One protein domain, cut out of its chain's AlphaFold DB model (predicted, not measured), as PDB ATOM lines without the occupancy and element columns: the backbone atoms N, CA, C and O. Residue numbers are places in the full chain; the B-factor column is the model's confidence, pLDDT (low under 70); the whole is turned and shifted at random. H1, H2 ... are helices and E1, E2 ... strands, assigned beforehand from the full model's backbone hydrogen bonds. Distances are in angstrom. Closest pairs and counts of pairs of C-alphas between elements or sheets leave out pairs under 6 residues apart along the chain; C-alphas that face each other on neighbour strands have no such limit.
ATOM      1  N   PRO A   7     -10.212 -44.018   4.126       77.06
ATOM      2  CA  PRO A   7     -11.380 -43.336   4.666       77.06
ATOM      3  C   PRO A   7     -12.013 -42.350   3.672       77.06
ATOM      4  O   PRO A   7     -11.289 -41.622   2.979       77.06
ATOM      5  N   PRO A   8     -13.355 -42.252   3.632       66.50
ATOM      6  CA  PRO A   8     -14.032 -41.280   2.786       66.50
ATOM      7  C   PRO A   8     -13.628 -39.858   3.201       66.50
ATOM      8  O   PRO A   8     -13.811 -39.457   4.349       66.50
ATOM      9  N   GLY A   9     -13.054 -39.102   2.262       74.94
ATOM     10  CA  GLY A   9     -12.584 -37.729   2.482       74.94
ATOM     11  C   GLY A   9     -11.096 -37.588   2.816       74.94
ATOM     12  O   GLY A   9     -10.624 -36.457   2.958       74.94
ATOM     13  N   ALA A  10     -10.340 -38.687   2.901       79.38
ATOM     14  CA  ALA A  10      -8.886 -38.600   2.983       79.38
ATOM     15  C   ALA A  10      -8.319 -37.930   1.723       79.38
ATOM     16  O   ALA A  10      -8.735 -38.218   0.596       79.38
ATOM     17  N   ARG A  11      -7.355 -37.027   1.908       80.44
ATOM     18  CA  ARG A  11      -6.644 -36.414   0.785       80.44
ATOM     19  C   ARG A  11      -5.562 -37.375   0.312       80.44
ATOM     20  O   ARG A  11      -4.680 -37.754   1.081       80.44
ATOM     21  N   VAL A  12      -5.640 -37.754  -0.958       80.94
ATOM     22  CA  VAL A  12      -4.647 -38.607  -1.614       80.94
ATOM     23  C   VAL A  12      -3.612 -37.726  -2.305       80.94
ATOM     24  O   VAL A  12      -3.969 -36.744  -2.958       80.94
ATOM     25  N   ARG A  13      -2.331 -38.057  -2.136       82.75
ATOM     26  CA  ARG A  13      -1.203 -37.402  -2.807       82.75
ATOM     27  C   ARG A  13      -0.345 -38.453  -3.488       82.75
ATOM     28  O   ARG A  13      -0.037 -39.477  -2.877       82.75
ATOM     29  N   HIS A  14       0.053 -38.200  -4.729       82.50
ATOM     30  CA  HIS A  14       1.013 -39.067  -5.398       82.50
ATOM     31  C   HIS A  14       2.426 -38.736  -4.920       82.50
ATOM     32  O   HIS A  14       2.754 -37.575  -4.669       82.50
ATOM     33  N   PHE A  15       3.250 -39.766  -4.726       83.25
ATOM     34  CA  PHE A  15       4.599 -39.612  -4.182       83.25
ATOM     35  C   PHE A  15       5.494 -38.705  -5.043       83.25
ATOM     36  O   PHE A  15       6.242 -37.894  -4.506       83.25
ATOM     37  N   ASP A  16       5.384 -38.808  -6.365       81.50
ATOM     38  CA  ASP A  16       6.144 -38.035  -7.354       81.50
ATOM     39  C   ASP A  16       5.767 -36.551  -7.413       81.50
ATOM     40  O   ASP A  16       6.574 -35.721  -7.821       81.50
ATOM     41  N   GLU A  17       4.575 -36.190  -6.946       85.25
ATOM     42  CA  GLU A  17       4.141 -34.796  -6.813       85.25
ATOM     43  C   GLU A  17       4.688 -34.121  -5.540       85.25
ATOM     44  O   GLU A  17       4.476 -32.922  -5.313       85.25
ATOM     45  N   LEU A  18       5.349 -34.881  -4.660       85.69
ATOM     46  CA  LEU A  18       5.952 -34.365  -3.433       85.69
ATOM     47  C   LEU A  18       7.341 -33.790  -3.710       85.69
ATOM     48  O   LEU A  18       8.043 -34.226  -4.615       85.69
ATOM     49  N   SER A  19       7.772 -32.836  -2.882       87.31
ATOM     50  CA  SER A  19       9.135 -32.305  -2.970       87.31
ATOM     51  C   SER A  19      10.178 -33.389  -2.686       87.31
ATOM     52  O   SER A  19       9.950 -34.243  -1.828       87.31
ATOM     53  N   ASP A  20      11.357 -33.292  -3.305       84.88
ATOM     54  CA  ASP A  20      12.470 -34.240  -3.120       84.88
ATOM     55  C   ASP A  20      12.800 -34.488  -1.642       84.88
ATOM     56  O   ASP A  20      13.024 -35.617  -1.207       84.88
ATOM     57  N   ARG A  21      12.755 -33.428  -0.826       83.25
ATOM     58  CA  ARG A  21      12.949 -33.518   0.628       83.25
ATOM     59  C   ARG A  21      11.887 -34.389   1.303       83.25
ATOM     60  O   ARG A  21      12.214 -35.187   2.176       83.25
ATOM     61  N   THR A  22      10.622 -34.222   0.918       85.19
ATOM     62  CA  THR A  22       9.500 -35.005   1.457       85.19
ATOM     63  C   THR A  22       9.611 -36.463   1.017       85.19
ATOM     64  O   THR A  22       9.443 -37.363   1.836       85.19
ATOM     65  N   GLN A  23       9.957 -36.692  -0.251       85.19
ATOM     66  CA  GLN A  23      10.196 -38.025  -0.795       85.19
ATOM     67  C   GLN A  23      11.324 -38.751  -0.044       85.19
ATOM     68  O   GLN A  23      11.147 -39.888   0.390       85.19
ATOM     69  N   HIS A  24      12.458 -38.080   0.186       83.25
ATOM     70  CA  HIS A  24      13.599 -38.650   0.904       83.25
ATOM     71  C   HIS A  24      13.258 -39.029   2.353       83.25
ATOM     72  O   HIS A  24      13.632 -40.100   2.834       83.25
ATOM     73  N   ALA A  25      12.506 -38.179   3.048       81.50
ATOM     74  CA  ALA A  25      12.092 -38.454   4.418       81.50
ATOM     75  C   ALA A  25      11.064 -39.597   4.509       81.50
ATOM     76  O   ALA A  25      11.129 -40.401   5.434       81.50
ATOM     77  N   LEU A  26      10.158 -39.726   3.531       80.88
ATOM     78  CA  LEU A  26       9.251 -40.875   3.429       80.88
ATOM     79  C   LEU A  26      10.001 -42.182   3.136       80.88
ATOM     80  O   LEU A  26       9.681 -43.206   3.732       80.88
ATOM     81  N   ALA A  27      11.012 -42.153   2.264       79.06
ATOM     82  CA  ALA A  27      11.807 -43.333   1.913       79.06
ATOM     83  C   ALA A  27      12.690 -43.842   3.069       79.06
ATOM     84  O   ALA A  27      13.014 -45.026   3.130       79.06
ATOM     85  N   THR A  28      13.089 -42.950   3.977       75.75
ATOM     86  CA  THR A  28      13.930 -43.268   5.144       75.75
ATOM     87  C   THR A  28      13.124 -43.523   6.420       75.75
ATOM     88  O   THR A  28      13.691 -43.937   7.432       75.75
ATOM     89  N   ALA A  29      11.804 -43.315   6.388       74.19
ATOM     90  CA  ALA A  29      10.933 -43.561   7.526       74.19
ATOM     91  C   ALA A  29      10.817 -45.063   7.818       74.19
ATOM     92  O   ALA A  29      10.469 -45.870   6.955       74.19
ATOM     93  N   ILE A  37       9.498 -35.103   9.233       69.19
ATOM     94  CA  ILE A  37       9.255 -34.051   8.245       69.19
ATOM     95  C   ILE A  37       8.689 -32.833   8.952       69.19
ATOM     96  O   ILE A  37       7.716 -32.935   9.694       69.19
ATOM     97  N   ASP A  38       9.277 -31.672   8.668       72.38
ATOM     98  CA  ASP A  38       8.753 -30.388   9.115       72.38
ATOM     99  C   ASP A  38       7.444 -30.056   8.365       72.38
ATOM    100  O   ASP A  38       7.497 -29.799   7.151       72.38
ATOM    101  N   PRO A  39       6.286 -30.012   9.060       67.56
ATOM    102  CA  PRO A  39       4.985 -29.698   8.469       67.56
ATOM    103  C   PRO A  39       4.929 -28.331   7.783       67.56
ATOM    104  O   PRO A  39       4.116 -28.140   6.885       67.56
ATOM    105  N   ALA A  40       5.781 -27.376   8.173       71.62
ATOM    106  CA  ALA A  40       5.826 -26.054   7.555       71.62
ATOM    107  C   ALA A  40       6.480 -26.072   6.163       71.62
ATOM    108  O   ALA A  40       6.292 -25.149   5.371       71.62
ATOM    109  N   THR A  41       7.253 -27.117   5.860       71.00
ATOM    110  CA  THR A  41       8.025 -27.233   4.611       71.00
ATOM    111  C   THR A  41       7.488 -28.299   3.665       71.00
ATOM    112  O   THR A  41       7.816 -28.294   2.476       71.00
ATOM    113  N   THR A  42       6.651 -29.206   4.168       70.31
ATOM    114  CA  THR A  42       5.945 -30.190   3.351       70.31
ATOM    115  C   THR A  42       4.507 -29.756   3.092       70.31
ATOM    116  O   THR A  42       3.906 -29.016   3.860       70.31
ATOM    117  N   ARG A  43       3.924 -30.244   1.996       76.06
ATOM    118  CA  ARG A  43       2.489 -30.087   1.712       76.06
ATOM    119  C   ARG A  43       1.662 -31.271   2.227       76.06
ATOM    120  O   ARG A  43       0.541 -31.448   1.751       76.06
ATOM    121  N   LEU A  44       2.231 -32.089   3.113       75.50
ATOM    122  CA  LEU A  44       1.568 -33.222   3.751       75.50
ATOM    123  C   LEU A  44       0.945 -32.806   5.083       75.50
ATOM    124  O   LEU A  44       1.580 -32.148   5.904       75.50
ATOM    125  N   SER A  45      -0.290 -33.236   5.303       78.38
ATOM    126  CA  SER A  45      -1.015 -33.096   6.565       78.38
ATOM    127  C   SER A  45      -1.223 -34.455   7.233       78.38
ATOM    128  O   SER A  45      -1.199 -35.504   6.587       78.38
ATOM    129  N   ARG A  46      -1.454 -34.463   8.553       75.81
ATOM    130  CA  ARG A  46      -1.826 -35.699   9.262       75.81
ATOM    131  C   ARG A  46      -3.127 -36.251   8.669       75.81
ATOM    132  O   ARG A  46      -4.128 -35.543   8.641       75.81
ATOM    133  N   GLY A  47      -3.106 -37.523   8.273       72.25
ATOM    134  CA  GLY A  47      -4.243 -38.202   7.641       72.25
ATOM    135  C   GLY A  47      -4.212 -38.185   6.111       72.25
ATOM    136  O   GLY A  47      -5.059 -38.835   5.500       72.25
ATOM    137  N   ASP A  48      -3.241 -37.503   5.496       75.75
ATOM    138  CA  ASP A  48      -2.987 -37.649   4.064       75.75
ATOM    139  C   ASP A  48      -2.509 -39.074   3.758       75.75
ATOM    140  O   ASP A  48      -1.703 -39.657   4.490       75.75
ATOM    141  N   VAL A  49      -2.995 -39.619   2.646       75.81
ATOM    142  CA  VAL A  49      -2.559 -40.911   2.115       75.81
ATOM    143  C   VAL A  49      -1.607 -40.653   0.959       75.81
ATOM    144  O   VAL A  49      -1.982 -40.027  -0.033       75.81
ATOM    145  N   VAL A  50      -0.375 -41.142   1.085       71.19
ATOM    146  CA  VAL A  50       0.614 -41.078   0.007       71.19
ATOM    147  C   VAL A  50       0.588 -42.389  -0.762       71.19
ATOM    148  O   VAL A  50       0.806 -43.454  -0.186       71.19
ATOM    149  N   VAL A  51       0.316 -42.306  -2.061       71.12
ATOM    150  CA  VAL A  51       0.294 -43.464  -2.955       71.12
ATOM    151  C   VAL A  51       1.581 -43.492  -3.762       71.12
ATOM    152  O   VAL A  51       1.956 -42.515  -4.412       71.12
ATOM    153  N   PHE A  52       2.248 -44.641  -3.722       68.00
ATOM    154  CA  PHE A  52       3.363 -44.946  -4.602       68.00
ATOM    155  C   PHE A  52       2.784 -45.485  -5.906       68.00
ATOM    156  O   PHE A  52       2.207 -46.571  -5.934       68.00
ATOM    157  N   THR A  53       2.909 -44.720  -6.983       62.06
ATOM    158  CA  THR A  53       2.686 -45.258  -8.323       62.06
ATOM    159  C   THR A  53       3.867 -46.180  -8.637       62.06
ATOM    160  O   THR A  53       5.019 -45.769  -8.491       62.06
ATOM    161  N   GLU A  54       3.623 -47.433  -9.024       57.09
ATOM    162  CA  GLU A  54       4.709 -48.293  -9.506       57.09
ATOM    163  C   GLU A  54       5.267 -47.711 -10.811       57.09
ATOM    164  O   GLU A  54       4.585 -47.667 -11.835       57.09
ATOM    165  N   TYR A  55       6.525 -47.271 -10.783       48.94
ATOM    166  CA  TYR A  55       7.273 -46.930 -11.988       48.94
ATOM    167  C   TYR A  55       7.958 -48.190 -12.506       48.94
ATOM    168  O   TYR A  55       8.922 -48.681 -11.917       48.94
ATOM    169  N   VAL A  56       7.468 -48.720 -13.624       51.66
ATOM    170  CA  VAL A  56       8.139 -49.803 -14.348       51.66
ATOM    171  C   VAL A  56       9.229 -49.228 -15.253       51.66
ATOM    172  O   VAL A  56       8.997 -48.313 -16.041       51.66
ATOM    173  N   ARG A  57      10.444 -49.769 -15.143       37.94
ATOM    174  CA  ARG A  57      11.555 -49.456 -16.048       37.94
ATOM    175  C   ARG A  57      11.375 -50.248 -17.343       37.94
ATOM    176  O   ARG A  57      11.408 -51.474 -17.301       37.94
ATOM    177  N   ILE A  58      11.238 -49.567 -18.480       36.25
ATOM    178  CA  ILE A  58      11.353 -50.213 -19.797       36.25
ATOM    179  C   ILE A  58      12.846 -50.441 -20.083       36.25
ATOM    180  O   ILE A  58      13.653 -49.529 -19.877       36.25
ATOM    181  N   GLN A  59      13.207 -51.667 -20.474       53.12
ATOM    182  CA  GLN A  59      14.547 -52.037 -20.946       53.12
ATOM    183  C   GLN A  59      14.647 -51.893 -22.460       53.12
ATOM    184  O   GLN A  59      13.675 -52.289 -23.141       53.12
TER     185      GLN A  59
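This is residues 7 to 29 and 37 to 59 of the 59 residues of an uncharacterized protein of Haloferax sp. MBLA0078 (UniProt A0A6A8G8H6). Little regular structure is present: two short strands, E1 and E2, run side by side, a short helix H1 stands off to one side of them, and residues 54 to 59 stick out as a free tail. Loops make up most of the rest, among them residues 37 to 48. The printed part has 46 residues, with E1, H1 and E2 in that order, a parallel sheet E1 = E2, and a mixed class with 15 residues in named elements. It is loose, with a radius of gyration of the C-alphas of 12.1 A and spans of 38 by 27 by 17 A.

E1, residues 12 to 14, and E2, residues 49 to 51, are parallel neighbours at 33 degrees. C-alphas 12 and 49 face each other at 4.9 A. N 13 and O 49 are within hydrogen-bond range at 2.9 A, as are N 51 and O 13 at 3.0 A. A tight link joins E1 to H1, residues 20 to 28, in which every O i to N i+4 pair is within hydrogen-bond range.

E1 begins at C-alpha 12 (-4.647, -38.607, -1.614) and is 6.8 A long. H1 is 12.3 A long. E2 is 6.4 A long and ends at C-alpha 51 (0.294, -43.464, -2.955).

The C-alphas farthest apart, Ala 40 and Gln 59, are 39.5 A apart. Residues 30 to 36 are not printed; C-alphas 29 and 37 are 9.7 A apart across this cut. Confidence is under 70 at residues 8, 37, 39 and 52 to 59.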